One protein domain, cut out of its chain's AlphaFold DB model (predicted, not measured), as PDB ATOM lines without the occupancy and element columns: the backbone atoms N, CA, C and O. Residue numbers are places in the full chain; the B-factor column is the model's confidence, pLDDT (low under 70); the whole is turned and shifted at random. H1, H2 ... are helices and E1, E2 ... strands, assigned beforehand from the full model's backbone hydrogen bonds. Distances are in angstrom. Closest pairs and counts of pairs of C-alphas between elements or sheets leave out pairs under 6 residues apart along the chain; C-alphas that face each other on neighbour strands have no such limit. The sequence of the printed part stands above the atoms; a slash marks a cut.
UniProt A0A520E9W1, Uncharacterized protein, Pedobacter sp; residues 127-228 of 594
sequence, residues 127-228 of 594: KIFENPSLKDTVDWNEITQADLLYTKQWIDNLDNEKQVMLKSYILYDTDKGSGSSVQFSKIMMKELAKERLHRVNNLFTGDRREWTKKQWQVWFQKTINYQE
ATOM      1  N   LYS A 127     347.383 191.984 244.213       78.62
ATOM      2  CA  LYS A 127     346.345 191.831 245.249       78.62
ATOM      3  C   LYS A 127     346.901 191.548 246.645       78.62
ATOM      4  O   LYS A 127     346.287 191.970 247.626       78.62
ATOM      5  N   ILE A 128     348.075 190.912 246.741       86.75
ATOM      6  CA  ILE A 128     348.722 190.629 248.033       86.75
ATOM      7  C   ILE A 128     349.061 191.899 248.812       86.75
ATOM      8  O   ILE A 128     349.183 191.859 250.030       86.75
ATOM      9  N   PHE A 129     349.214 193.033 248.125       88.12
ATOM     10  CA  PHE A 129     349.530 194.307 248.763       88.12
ATOM     11  C   PHE A 129     348.279 195.046 249.242       88.12
ATOM     12  O   PHE A 129     348.367 195.839 250.177       88.12
ATOM     13  N   GLU A 130     347.128 194.799 248.613       86.12
ATOM     14  CA  GLU A 130     345.865 195.484 248.905       86.12
ATOM     15  C   GLU A 130     345.118 194.818 250.064       86.12
ATOM     16  O   GLU A 130     344.701 195.485 251.014       86.12
ATOM     17  N   ASN A 131     344.955 193.490 250.012       87.19
ATOM     18  CA  ASN A 131     344.270 192.737 251.060       87.19
ATOM     19  C   ASN A 131     344.863 191.328 251.260       87.19
ATOM     20  O   ASN A 131     344.206 190.342 250.923       87.19
ATOM     21  N   PRO A 132     346.078 191.228 251.830       89.31
ATOM     22  CA  PRO A 132     346.754 189.948 252.011       89.31
ATOM     23  C   PRO A 132     345.956 188.986 252.894       89.31
ATOM     24  O   PRO A 132     345.443 189.366 253.955       89.31
ATOM     25  N   SER A 133     345.872 187.731 252.460       92.00
ATOM     26  CA  SER A 133     345.153 186.660 253.142       92.00
ATOM     27  C   SER A 133     345.833 185.301 252.959       92.00
ATOM     28  O   SER A 133     346.636 185.097 252.055       92.00
ATOM     29  N   LEU A 134     345.432 184.302 253.750       90.69
ATOM     30  CA  LEU A 134     345.908 182.917 253.599       90.69
ATOM     31  C   LEU A 134     345.440 182.225 252.300       90.69
ATOM     32  O   LEU A 134     345.796 181.074 252.067       90.69
ATOM     33  N   LYS A 135     344.617 182.876 251.470       88.44
ATOM     34  CA  LYS A 135     344.290 182.377 250.123       88.44
ATOM     35  C   LYS A 135     345.357 182.763 249.101       88.44
ATOM     36  O   LYS A 135     345.435 182.142 248.045       88.44
ATOM     37  N   ASP A 136     346.165 183.767 249.423       88.38
ATOM     38  CA  ASP A 136     347.237 184.245 248.572       88.38
ATOM     39  C   ASP A 136     348.496 183.417 248.840       88.38
ATOM     40  O   ASP A 136     348.916 183.264 249.990       88.38
ATOM     41  N   THR A 137     349.075 182.852 247.780       88.31
ATOM     42  CA  THR A 137     350.313 182.068 247.856       88.31
ATOM     43  C   THR A 137     351.449 182.840 247.208       88.31
ATOM     44  O   THR A 137     351.321 183.282 246.070       88.31
ATOM     45  N   VAL A 138     352.563 182.963 247.920       87.88
ATOM     46  CA  VAL A 138     353.805 183.575 247.444       87.88
ATOM     47  C   VAL A 138     354.876 182.488 247.363       87.88
ATOM     48  O   VAL A 138     355.043 181.731 248.317       87.88
ATOM     49  N   ASP A 139     355.597 182.380 246.248       87.94
ATOM     50  CA  ASP A 139     356.730 181.452 246.130       87.94
ATOM     51  C   ASP A 139     357.993 182.087 246.741       87.94
ATOM     52  O   ASP A 139     358.336 183.236 246.455       87.94
ATOM     53  N   TRP A 140     358.698 181.350 247.599       87.25
ATOM     54  CA  TRP A 140     359.935 181.808 248.238       87.25
ATOM     55  C   TRP A 140     361.011 182.171 247.214       87.25
ATOM     56  O   TRP A 140     361.780 183.114 247.426       87.25
ATOM     57  N   ASN A 141     361.042 181.470 246.078       82.56
ATOM     58  CA  ASN A 141     361.966 181.794 245.002       82.56
ATOM     59  C   ASN A 141     361.667 183.181 244.425       82.56
ATOM     60  O   ASN A 141     362.601 183.916 244.153       82.56
ATOM     61  N   GLU A 142     360.406 183.600 244.318       79.06
ATOM     62  CA  GLU A 142     360.060 184.945 243.827       79.06
ATOM     63  C   GLU A 142     360.423 186.051 244.821       79.06
ATOM     64  O   GLU A 142     360.704 187.178 244.428       79.06
ATOM     65  N   ILE A 143     360.459 185.743 246.117       82.88
ATOM     66  CA  ILE A 143     360.890 186.695 247.149       82.88
ATOM     67  C   ILE A 143     362.409 186.841 247.156       82.88
ATOM     68  O   ILE A 143     362.924 187.956 247.293       82.88
ATOM     69  N   THR A 144     363.117 185.728 246.968       75.69
ATOM     70  CA  THR A 144     364.581 185.659 247.047       75.69
ATOM     71  C   THR A 144     365.303 185.840 245.713       75.69
ATOM     72  O   THR A 144     366.523 186.038 245.723       75.69
ATOM     73  N   GLN A 145     364.591 185.814 244.585       73.12
ATOM     74  CA  GLN A 145     365.130 186.120 243.262       73.12
ATOM     75  C   GLN A 145     365.635 187.566 243.171       73.12
ATOM     76  O   GLN A 145     365.282 188.444 243.957       73.12
ATOM     77  N   ALA A 146     366.508 187.805 242.193       62.44
ATOM     78  CA  ALA A 146     367.158 189.092 241.955       62.44
ATOM     79  C   ALA A 146     366.244 190.130 241.267       62.44
ATOM     80  O   ALA A 146     366.717 191.001 240.542       62.44
ATOM     81  N   ASP A 147     364.931 190.058 241.452       75.38
ATOM     82  CA  ASP A 147     363.998 191.068 240.975       75.38
ATOM     83  C   ASP A 147     363.725 192.099 242.086       75.38
ATOM     84  O   ASP A 147     363.759 191.809 243.276       75.38
ATOM     85  N   LEU A 148     363.443 193.339 241.715       85.81
ATOM     86  CA  LEU A 148     363.181 194.479 242.603       85.81
ATOM     87  C   LEU A 148     361.775 195.040 242.335       85.81
ATOM     88  O   LEU A 148     361.542 196.246 242.411       85.81
ATOM     89  N   LEU A 149     360.842 194.172 241.931       85.75
ATOM     90  CA  LEU A 149     359.480 194.547 241.582       85.75
ATOM     91  C   LEU A 149     358.713 195.012 242.824       85.75
ATOM     92  O   LEU A 149     358.885 194.493 243.927       85.75
ATOM     93  N   TYR A 150     357.839 195.997 242.616       88.44
ATOM     94  CA  TYR A 150     356.930 196.530 243.637       88.44
ATOM     95  C   TYR A 150     357.620 197.031 244.917       88.44
ATOM     96  O   TYR A 150     357.058 196.937 246.009       88.44
ATOM     97  N   THR A 151     358.834 197.588 244.810       92.00
ATOM     98  CA  THR A 151     359.610 198.020 245.987       92.00
ATOM     99  C   THR A 151     358.812 198.961 246.895       92.00
ATOM    100  O   THR A 151     358.817 198.797 248.112       92.00
ATOM    101  N   LYS A 152     358.054 199.906 246.320       93.75
ATOM    102  CA  LYS A 152     357.184 200.807 247.089       93.75
ATOM    103  C   LYS A 152     356.151 200.039 247.921       93.75
ATOM    104  O   LYS A 152     355.960 200.341 249.095       93.75
ATOM    105  N   GLN A 153     355.480 199.062 247.320       92.94
ATOM    106  CA  GLN A 153     354.441 198.277 247.977       92.94
ATOM    107  C   GLN A 153     355.025 197.410 249.097       92.94
ATOM    108  O   GLN A 153     354.407 197.292 250.155       92.94
ATOM    109  N   TRP A 154     356.229 196.864 248.910       93.69
ATOM    110  CA  TRP A 154     356.948 196.157 249.971       93.69
ATOM    111  C   TRP A 154     357.284 197.078 251.146       93.69
ATOM    112  O   TRP A 154     356.992 196.727 252.287       93.69
ATOM    113  N   ILE A 155     357.778 198.295 250.886       95.62
ATOM    114  CA  ILE A 155     357.982 199.321 251.927       95.62
ATOM    115  C   ILE A 155     356.674 199.618 252.668       95.62
ATOM    116  O   ILE A 155     356.650 199.679 253.899       95.62
ATOM    117  N   ASP A 156     355.567 199.765 251.940       95.19
ATOM    118  CA  ASP A 156     354.265 200.065 252.537       95.19
ATOM    119  C   ASP A 156     353.745 198.934 253.453       95.19
ATOM    120  O   ASP A 156     352.929 199.205 254.341       95.19
ATOM    121  N   ASN A 157     354.271 197.711 253.313       94.75
ATOM    122  CA  ASN A 157     353.898 196.517 254.077       94.75
ATOM    123  C   ASN A 157     354.861 196.147 255.225       94.75
ATOM    124  O   ASN A 157     354.643 195.131 255.883       94.75
ATOM    125  N   LEU A 158     355.872 196.971 255.528       95.44
ATOM    126  CA  LEU A 158     356.836 196.718 256.616       95.44
ATOM    127  C   LEU A 158     356.220 196.612 258.023       95.44
ATOM    128  O   LEU A 158     356.805 195.975 258.894       95.44
ATOM    129  N   ASP A 159     355.027 197.173 258.226       94.56
ATOM    130  CA  ASP A 159     354.282 197.100 259.492       94.56
ATOM    131  C   ASP A 159     353.030 196.199 259.376       94.56
ATOM    132  O   ASP A 159     352.164 196.208 260.250       94.56
ATOM    133  N   ASN A 160     352.878 195.445 258.277       94.56
ATOM    134  CA  ASN A 160     351.688 194.632 258.025       94.56
ATOM    135  C   ASN A 160     351.789 193.250 258.693       94.56
ATOM    136  O   ASN A 160     352.575 192.391 258.290       94.56
ATOM    137  N   GLU A 161     350.941 193.021 259.694       95.50
ATOM    138  CA  GLU A 161     350.899 191.773 260.469       95.50
ATOM    139  C   GLU A 161     350.000 190.683 259.865       95.50
ATOM    140  O   GLU A 161     349.950 189.566 260.385       95.50
ATOM    141  N   LYS A 162     349.296 190.969 258.760       95.56
ATOM    142  CA  LYS A 162     348.495 189.962 258.051       95.56
ATOM    143  C   LYS A 162     349.388 188.847 257.502       95.56
ATOM    144  O   LYS A 162     350.548 189.069 257.151       95.56
ATOM    145  N   GLN A 163     348.820 187.647 257.414       95.25
ATOM    146  CA  GLN A 163     349.521 186.444 256.970       95.25
ATOM    147  C   GLN A 163     349.078 186.001 255.578       95.25
ATOM    148  O   GLN A 163     347.892 186.073 255.246       95.25
ATOM    149  N   VAL A 164     350.034 185.470 254.822       94.25
ATOM    150  CA  VAL A 164     349.843 184.811 253.524       94.25
ATOM    151  C   VAL A 164     350.458 183.410 253.559       94.25
ATOM    152  O   VAL A 164     351.194 183.071 254.494       94.25
ATOM    153  N   MET A 165     350.148 182.583 252.562       94.31
ATOM    154  CA  MET A 165     350.795 181.282 252.400       94.31
ATOM    155  C   MET A 165     352.121 181.451 251.657       94.31
ATOM    156  O   MET A 165     352.175 182.046 250.586       94.31
ATOM    157  N   LEU A 166     353.197 180.908 252.214       92.38
ATOM    158  CA  LEU A 166     354.498 180.800 251.572       92.38
ATOM    159  C   LEU A 166     354.660 179.391 251.016       92.38
ATOM    160  O   LEU A 166     354.519 178.418 251.754       92.38
ATOM    161  N   LYS A 167     354.994 179.287 249.736       91.88
ATOM    162  CA  LYS A 167     355.444 178.055 249.098       91.88
ATOM    163  C   LYS A 167     356.971 178.063 249.062       91.88
ATOM    164  O   LYS A 167     357.561 178.941 248.442       91.88
ATOM    165  N   SER A 168     357.614 177.107 249.715       88.88
ATOM    166  CA  SER A 168     359.072 176.946 249.742       88.88
ATOM    167  C   SER A 168     359.476 175.543 249.291       88.88
ATOM    168  O   SER A 168     358.635 174.658 249.128       88.88
ATOM    169  N   TYR A 169     360.775 175.340 249.078       86.44
ATOM    170  CA  TYR A 169     361.347 174.040 248.745       86.44
ATOM    171  C   TYR A 169     362.337 173.645 249.836       86.44
ATOM    172  O   TYR A 169     363.232 174.422 250.169       86.44
ATOM    173  N   ILE A 170     362.187 172.445 250.389       81.19
ATOM    174  CA  ILE A 170     363.199 171.844 251.255       81.19
ATOM    175  C   ILE A 170     364.113 171.015 250.364       81.19
ATOM    176  O   ILE A 170     363.646 170.112 249.672       81.19
ATOM    177  N   LEU A 171     365.407 171.320 250.403       81.44
ATOM    178  CA  LEU A 171     366.448 170.474 249.833       81.44
ATOM    179  C   LEU A 171     366.883 169.468 250.895       81.44
ATOM    180  O   LEU A 171     367.098 169.838 252.050       81.44
ATOM    181  N   TYR A 172     366.996 168.204 250.513       82.69
ATOM    182  CA  TYR A 172     367.492 167.157 251.394       82.69
ATOM    183  C   TYR A 172     368.439 166.246 250.625       82.69
ATOM    184  O   TYR A 172     368.172 165.880 249.481       82.69
ATOM    185  N   ASP A 173     369.536 165.867 251.268       78.25
ATOM    186  CA  ASP A 173     370.465 164.871 250.753       78.25
ATOM    187  C   ASP A 173     370.222 163.532 251.442       78.25
ATOM    188  O   ASP A 173     369.974 163.453 252.646       78.25
ATOM    189  N   THR A 174     370.276 162.469 250.651       81.44
ATOM    190  CA  THR A 174     370.193 161.084 251.114       81.44
ATOM    191  C   THR A 174     371.382 160.300 250.579       81.44
ATOM    192  O   THR A 174     372.015 160.709 249.606       81.44
ATOM    193  N   ASP A 175     371.616 159.105 251.117       80.12
ATOM    194  CA  ASP A 175     372.644 158.177 250.618       80.12
ATOM    195  C   ASP A 175     372.450 157.784 249.135       80.12
ATOM    196  O   ASP A 175     373.332 157.182 248.523       80.12
ATOM    197  N   LYS A 176     371.292 158.110 248.540       80.06
ATOM    198  CA  LYS A 176     370.943 157.865 247.131       80.06
ATOM    199  C   LYS A 176     370.943 159.133 246.263       80.06
ATOM    200  O   LYS A 176     370.539 159.061 245.105       80.06
ATOM    201  N   GLY A 177     371.384 160.271 246.805       81.38
ATOM    202  CA  GLY A 177     371.458 161.565 246.124       81.38
ATOM    203  C   GLY A 177     370.560 162.645 246.737       81.38
ATOM    204  O   GLY A 177     369.912 162.438 247.768       81.38
ATOM    205  N   SER A 178     370.540 163.800 246.075       83.62
ATOM    206  CA  SER A 178     369.798 165.003 246.465       83.62
ATOM    207  C   SER A 178     368.353 164.978 245.968       83.62
ATOM    208  O   SER A 178     368.085 164.588 244.830       83.62
ATOM    209  N   GLY A 179     367.417 165.445 246.791       82.00
ATOM    210  CA  GLY A 179     366.010 165.633 246.438       82.00
ATOM    211  C   GLY A 179     365.480 167.000 246.869       82.00
ATOM    212  O   GLY A 179     366.108 167.719 247.647       82.00
ATOM    213  N   SER A 180     364.302 167.364 246.358       83.50
ATOM    214  CA  SER A 180     363.574 168.556 246.800       83.50
ATOM    215  C   SER A 180     362.096 168.243 247.019       83.50
ATOM    216  O   SER A 180     361.511 167.453 246.276       83.50
ATOM    217  N   SER A 181     361.488 168.842 248.042       84.38
ATOM    218  CA  SER A 181     360.049 168.730 248.308       84.38
ATOM    219  C   SER A 181     359.420 170.102 248.525       84.38
ATOM    220  O   SER A 181     360.022 170.996 249.119       84.38
ATOM    221  N   VAL A 182     358.202 170.279 248.012       90.19
ATOM    222  CA  VAL A 182     357.434 171.520 248.176       90.19
ATOM    223  C   VAL A 182     356.810 171.545 249.568       90.19
ATOM    224  O   VAL A 182     356.143 170.591 249.969       90.19
ATOM    225  N   GLN A 183     356.972 172.658 250.275       91.50
ATOM    226  CA  GLN A 183     356.352 172.918 251.569       91.50
ATOM    227  C   GLN A 183     355.501 174.187 251.501       91.50
ATOM    228  O   GLN A 183     355.854 175.153 250.828       91.50
ATOM    229  N   PHE A 184     354.386 174.193 252.232       92.19
ATOM    230  CA  PHE A 184     353.564 175.380 252.438       92.19
ATOM    231  C   PHE A 184     353.582 175.781 253.913       92.19
ATOM    232  O   PHE A 184     353.325 174.950 254.787       92.19
ATOM    233  N   SER A 185     353.865 177.046 254.202       93.62
ATOM    234  CA  SER A 185     353.886 177.601 255.560       93.62
ATOM    235  C   SER A 185     353.162 178.947 255.613       93.62
ATOM    236  O   SER A 185     352.835 179.530 254.585       93.62
ATOM    237  N   LYS A 186     352.848 179.431 256.817       95.69
ATOM    238  CA  LYS A 186     352.267 180.767 257.009       95.69
ATOM    239  C   LYS A 186     353.389 181.749 257.307       95.69
ATOM    240  O   LYS A 186     354.231 181.458 258.153       95.69
ATOM    241  N   ILE A 187     353.358 182.920 256.685       94.81
ATOM    242  CA  ILE A 187     354.325 183.991 256.942       94.81
ATOM    243  C   ILE A 187     353.615 185.340 257.028       94.81
ATOM    244  O   ILE A 187     352.590 185.553 256.379       94.81
ATOM    245  N   MET A 188     354.134 186.246 257.857       95.94
ATOM    246  CA  MET A 188     353.617 187.614 257.938       95.94
ATOM    247  C   MET A 188     354.132 188.452 256.766       95.94
ATOM    248  O   MET A 188     355.297 188.340 256.383       95.94
ATOM    249  N   MET A 189     353.294 189.355 256.259       94.38
ATOM    250  CA  MET A 189     353.671 190.283 255.189       94.38
ATOM    251  C   MET A 189     354.887 191.141 255.548       94.38
ATOM    252  O   MET A 189     355.732 191.367 254.685       94.38
ATOM    253  N   LYS A 190     355.027 191.564 256.812       94.44
ATOM    254  CA  LYS A 190     356.206 192.312 257.273       94.44
ATOM    255  C   LYS A 190     357.522 191.543 257.128       94.44
ATOM    256  O   LYS A 190     358.530 192.142 256.772       94.44
ATOM    257  N   GLU A 191     357.521 190.230 257.356       94.00
ATOM    258  CA  GLU A 191     358.734 189.409 257.225       94.00
ATOM    259  C   GLU A 191     359.091 189.205 255.746       94.00
ATOM    260  O   GLU A 191     360.247 189.368 255.366       94.00
ATOM    261  N   LEU A 192     358.091 188.999 254.880       91.75
ATOM    262  CA  LEU A 192     358.297 189.004 253.426       91.75
ATOM    263  C   LEU A 192     358.837 190.346 252.919       91.75
ATOM    264  O   LEU A 192     359.757 190.377 252.106       91.75
ATOM    265  N   ALA A 193     358.292 191.459 253.417       92.62
ATOM    266  CA  ALA A 193     358.751 192.795 253.062       92.62
ATOM    267  C   ALA A 193     360.211 193.033 253.472       92.62
ATOM    268  O   ALA A 193     360.972 193.586 252.679       92.62
ATOM    269  N   LYS A 194     360.625 192.592 254.666       92.38
ATOM    270  CA  LYS A 194     362.024 192.688 255.115       92.38
ATOM    271  C   LYS A 194     362.968 191.893 254.221       92.38
ATOM    272  O   LYS A 194     363.945 192.458 253.735       92.38
ATOM    273  N   GLU A 195     362.653 190.626 253.953       90.00
ATOM    274  CA  GLU A 195     363.453 189.773 253.060       90.00
ATOM    275  C   GLU A 195     363.582 190.386 251.667       90.00
ATOM    276  O   GLU A 195     364.657 190.420 251.059       90.00
ATOM    277  N   ARG A 196     362.490 190.976 251.179       88.62
ATOM    278  CA  ARG A 196     362.483 191.647 249.890       88.62
ATOM    279  C   ARG A 196     363.345 192.906 249.871       88.62
ATOM    280  O   ARG A 196     364.143 193.110 248.955       88.62
ATOM    281  N   LEU A 197     363.217 193.753 250.887       91.25
ATOM    282  CA  LEU A 197     363.982 194.994 250.997       91.25
ATOM    283  C   LEU A 197     365.450 194.754 251.340       91.25
ATOM    284  O   LEU A 197     366.285 195.597 251.014       91.25
ATOM    285  N   HIS A 198     365.800 193.590 251.886       88.19
ATOM    286  CA  HIS A 198     367.191 193.173 252.013       88.19
ATOM    287  C   HIS A 198     367.893 193.119 250.643       88.19
ATOM    288  O   HIS A 198     369.046 193.533 250.528       88.19
ATOM    289  N   ARG A 199     367.195 192.724 249.568       85.31
ATOM    290  CA  ARG A 199     367.746 192.736 248.197       85.31
ATOM    291  C   ARG A 199     367.976 194.142 247.668       85.31
ATOM    292  O   ARG A 199     369.034 194.414 247.103       85.31
ATOM    293  N   VAL A 200     367.029 195.045 247.913       89.62
ATOM    294  CA  VAL A 200     367.207 196.474 247.623       89.62
ATOM    295  C   VAL A 200     368.411 197.001 248.403       89.62
ATOM    296  O   VAL A 200     369.275 197.655 247.831       89.62
ATOM    297  N   ASN A 201     368.537 196.649 249.683       88.06
ATOM    298  CA  ASN A 201     369.686 197.045 250.485       88.06
ATOM    299  C   ASN A 201     371.013 196.502 249.938       88.06
ATOM    300  O   ASN A 201     371.995 197.222 249.953       88.06
ATOM    301  N   ASN A 202     371.067 195.274 249.425       86.31
ATOM    302  CA  ASN A 202     372.308 194.725 248.866       86.31
ATOM    303  C   ASN A 202     372.742 195.442 247.577       86.31
ATOM    304  O   ASN A 202     373.935 195.497 247.281       86.31
ATOM    305  N   LEU A 203     371.799 196.022 246.826       87.31
ATOM    306  CA  LEU A 203     372.119 196.834 245.653       87.31
ATOM    307  C   LEU A 203     372.729 198.195 246.041       87.31
ATOM    308  O   LEU A 203     373.663 198.657 245.382       87.31
ATOM    309  N   PHE A 204     372.236 198.847 247.096       87.69
ATOM    310  CA  PHE A 204     372.664 200.189 247.521       87.69
ATOM    311  C   PHE A 204     373.625 200.129 248.717       87.69
ATOM    312  O   PHE A 204     373.314 199.554 249.749       87.69
ATOM    313  N   THR A 205     374.781 200.786 248.660       70.25
ATOM    314  CA  THR A 205     375.767 200.732 249.759       70.25
ATOM    315  C   THR A 205     375.186 201.280 251.074       70.25
ATOM    316  O   THR A 205     374.657 202.391 251.087       70.25
ATOM    317  N   GLY A 206     375.220 200.501 252.165       70.44
ATOM    318  CA  GLY A 206     374.737 200.887 253.506       70.44
ATOM    319  C   GLY A 206     374.002 199.764 254.255       70.44
ATOM    320  O   GLY A 206     373.531 198.810 253.639       70.44
ATOM    321  N   ASP A 207     373.891 199.867 255.584       74.88
ATOM    322  CA  ASP A 207     373.071 198.942 256.383       74.88
ATOM    323  C   ASP A 207     371.686 199.548 256.649       74.88
ATOM    324  O   ASP A 207     371.532 200.477 257.445       74.88
ATOM    325  N   ARG A 208     370.677 199.043 255.930       82.25
ATOM    326  CA  ARG A 208     369.266 199.454 256.052       82.25
ATOM    327  C   ARG A 208     368.373 198.327 256.565       82.25
ATOM    328  O   ARG A 208     367.151 198.438 256.487       82.25
ATOM    329  N   ARG A 209     368.958 197.229 257.059       78.31
ATOM    330  CA  ARG A 209     368.199 196.039 257.490       78.31
ATOM    331  C   ARG A 209     367.207 196.355 258.606       78.31
ATOM    332  O   ARG A 209     366.077 195.891 258.561       78.31
ATOM    333  N   GLU A 210     367.605 197.236 259.518       85.75
ATOM    334  CA  GLU A 210     366.807 197.646 260.680       85.75
ATOM    335  C   GLU A 210     366.052 198.971 260.472       85.75
ATOM    336  O   GLU A 210     365.604 199.608 261.426       85.75
ATOM    337  N   TRP A 211     365.938 199.453 259.231       92.62
ATOM    338  CA  TRP A 211     365.220 200.698 258.972       92.62
ATOM    339  C   TRP A 211     363.710 200.530 259.141       92.62
ATOM    340  O   TRP A 211     363.089 199.603 258.626       92.62
ATOM    341  N   THR A 212     363.101 201.515 259.795       94.06
ATOM    342  CA  THR A 212     361.645 201.641 259.909       94.06
ATOM    343  C   THR A 212     361.000 201.936 258.551       94.06
ATOM    344  O   THR A 212     361.630 202.511 257.654       94.06
ATOM    345  N   LYS A 213     359.695 201.653 258.420       95.81
ATOM    346  CA  LYS A 213     358.894 202.022 257.240       95.81
ATOM    347  C   LYS A 213     359.088 203.482 256.825       95.81
ATOM    348  O   LYS A 213     359.314 203.767 255.652       95.81
ATOM    349  N   LYS A 214     359.059 204.415 257.783       96.50
ATOM    350  CA  LYS A 214     359.224 205.853 257.514       96.50
ATOM    351  C   LYS A 214     360.601 206.178 256.924       96.50
ATOM    352  O   LYS A 214     360.685 206.974 255.992       96.50
ATOM    353  N   GLN A 215     361.670 205.564 257.436       96.00
ATOM    354  CA  GLN A 215     363.026 205.752 256.902       96.00
ATOM    355  C   GLN A 215     363.138 205.222 255.470       96.00
ATOM    356  O   GLN A 215     363.631 205.936 254.595       96.00
ATOM    357  N   TRP A 216     362.599 204.027 255.208       95.81
ATOM    358  CA  TRP A 216     362.524 203.461 253.860       95.81
ATOM    359  C   TRP A 216     361.733 204.345 252.893       95.81
ATOM    360  O   TRP A 216     362.202 204.588 251.786       95.81
ATOM    361  N   GLN A 217     360.576 204.876 253.300       96.44
ATOM    362  CA  GLN A 217     359.763 205.770 252.464       96.44
ATOM    363  C   GLN A 217     360.512 207.060 252.101       96.44
ATOM    364  O   GLN A 217     360.510 207.460 250.935       96.44
ATOM    365  N   VAL A 218     361.186 207.692 253.070       96.06
ATOM    366  CA  VAL A 218     361.991 208.905 252.833       96.06
ATOM    367  C   VAL A 218     363.143 208.615 251.872       96.06
ATOM    368  O   VAL A 218     363.335 209.345 250.898       96.06
ATOM    369  N   TRP A 219     363.892 207.538 252.114       94.25
ATOM    370  CA  TRP A 219     364.992 207.140 251.241       94.25
ATOM    371  C   TRP A 219     364.511 206.789 249.836       94.25
ATOM    372  O   TRP A 219     365.103 207.249 248.863       94.25
ATOM    373  N   PHE A 220     363.431 206.019 249.715       95.19
ATOM    374  CA  PHE A 220     362.900 205.590 248.428       95.19
ATOM    375  C   PHE A 220     362.453 206.793 247.606       95.19
ATOM    376  O   PHE A 220     362.867 206.928 246.457       95.19
ATOM    377  N   GLN A 221     361.712 207.723 248.221       95.31
ATOM    378  CA  GLN A 221     361.285 208.955 247.560       95.31
ATOM    379  C   GLN A 221     362.479 209.816 247.133       95.31
ATOM    380  O   GLN A 221     362.464 210.369 246.036       95.31
ATOM    381  N   LYS A 222     363.532 209.921 247.954       93.56
ATOM    382  CA  LYS A 222     364.768 210.619 247.567       93.56
ATOM    383  C   LYS A 222     365.461 209.923 246.390       93.56
ATOM    384  O   LYS A 222     365.881 210.587 245.450       93.56
ATOM    385  N   THR A 223     365.542 208.596 246.427       92.31
ATOM    386  CA  THR A 223     366.276 207.773 245.457       92.31
ATOM    387  C   THR A 223     365.610 207.784 244.087       92.31
ATOM    388  O   THR A 223     366.251 208.112 243.097       92.31
ATOM    389  N   ILE A 224     364.305 207.502 244.000       92.44
ATOM    390  CA  ILE A 224     363.607 207.447 242.704       92.44
ATOM    391  C   ILE A 224     363.482 208.819 242.029       92.44
ATOM    392  O   ILE A 224     363.217 208.886 240.829       92.44
ATOM    393  N   ASN A 225     363.627 209.905 242.792       92.31
ATOM    394  CA  ASN A 225     363.618 211.277 242.283       92.31
ATOM    395  C   ASN A 225     365.025 211.832 242.048       92.31
ATOM    396  O   ASN A 225     365.152 213.018 241.749       92.31
ATOM    397  N   TYR A 226     366.062 211.000 242.165       89.25
ATOM    398  CA  TYR A 226     367.405 211.367 241.747       89.25
ATOM    399  C   TYR A 226     367.382 211.844 240.294       89.25
ATOM    400  O   TYR A 226     366.896 211.150 239.395       89.25
ATOM    401  N   GLN A 227     367.900 213.049 240.092       85.88
ATOM    402  CA  GLN A 227     368.193 213.587 238.779       85.88
ATOM    403  C   GLN A 227     369.685 213.412 238.562       85.88
ATOM    404  O   GLN A 227     370.497 213.906 239.342       85.88
ATOM    405  N   GLU A 228     370.020 212.645 237.533       80.50
ATOM    406  CA  GLU A 228     371.402 212.466 237.131       80.50
ATOM    407  C   GLU A 228     371.948 213.824 236.664       80.50
ATOM    408  O   GLU A 228     371.331 214.429 235.784       80.50
TER     409      GLU A 228
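AT A GLANCE: This is residues 127 to 228 of the 594 residues of an uncharacterized protein of Pedobacter sp (UniProt A0A520E9W1). A small, loose cluster of helices with H4 in its middle sits at one end of a long two-stranded hairpin, E2 and E3, whose tip, residues 173 to 178, sticks out. Short E1 lies beside E2 near the hairpin's base, and H5, at the other end of the domain, is joined to the cluster through H3. The printed part has 102 residues, in the order H1 E1 H2 H3 E2 E3 H4 H5, with a mixed sheet ordered E1 E2 E3; the class is mixed, helices and strands. It is loose, with a radius of gyration of the C-alphas of 16.0 A, and elongated, spanning 56 by 30 by 22 A.

IN THESE COORDINATES: H1, residues 127 to 130, spans 5.2 A and begins at C-alpha 127, (346.345, 191.831, 245.249). E1, residues 137 to 139, spans 6.7 A; H2, residues 140 to 144, 6.2 A; and H3, residues 151 to 156, 8.7 A. E2, residues 163 to 174, spans 33.2 A and ends at C-alpha 174, (370.193, 161.084, 251.114). E3, residues 177 to 188, spans 33.7 A and bends by 53 degrees at residue 184. H4, residues 189 to 203, spans 21.8 A. H5, residues 213 to 224, spans 16.2 A and ends at C-alpha 224, (363.607, 207.447, 242.704).

HOW THE PARTS SIT: H1 and H3 are close but not clearly touching, the closest C-alphas being those of Phe 129 and Gln 153, 6.4 A apart. E1 is parallel to E2 at 40 degrees, with N 138 and O 165 within hydrogen-bond range at 2.8 A. E1, H2 H3 and E2 form a strand-helix-strand unit, two parallel neighbour strands with helices between, with a right-handed crossover. H2 grazes the sheet with residues 140 to 143 and touches H4, closest at the C-alphas of Ile 143 and Arg 196, 5.9 A. H3 touches H4 at a steep tilt of 40 degrees, opposite ways, closest at the C-alphas of Trp 154 and Ala 193, 4.9 A. E2 and E3, a hairpin, are antiparallel at 162 degrees, with N 166 and O 185 at 2.8 A and N 174 and O 177 at 2.9 A. H4 only grazes the sheet, with residues 189 to 192. H5 touches H3 at a shallow tilt of 28 degrees, opposite ways, closest at the C-alphas of Ile 155 and Lys 213, 6.0 A. H4 and H5 are apart. Every O i to N i+4 pair is within hydrogen-bond range in H2, H3 and H5, and 9 of 11 in H4; H1 is too short for one.

THE WHOLE: The C-alphas farthest apart are those of Asp 175 and Gln 227, 56.8 A. Residues 222 to 228, of which 222 to 224 belong to H5, stand free. The printed part has no cut and no long link. Mean pLDDT of the printed part is 88.3; residue 146 alone is under 70.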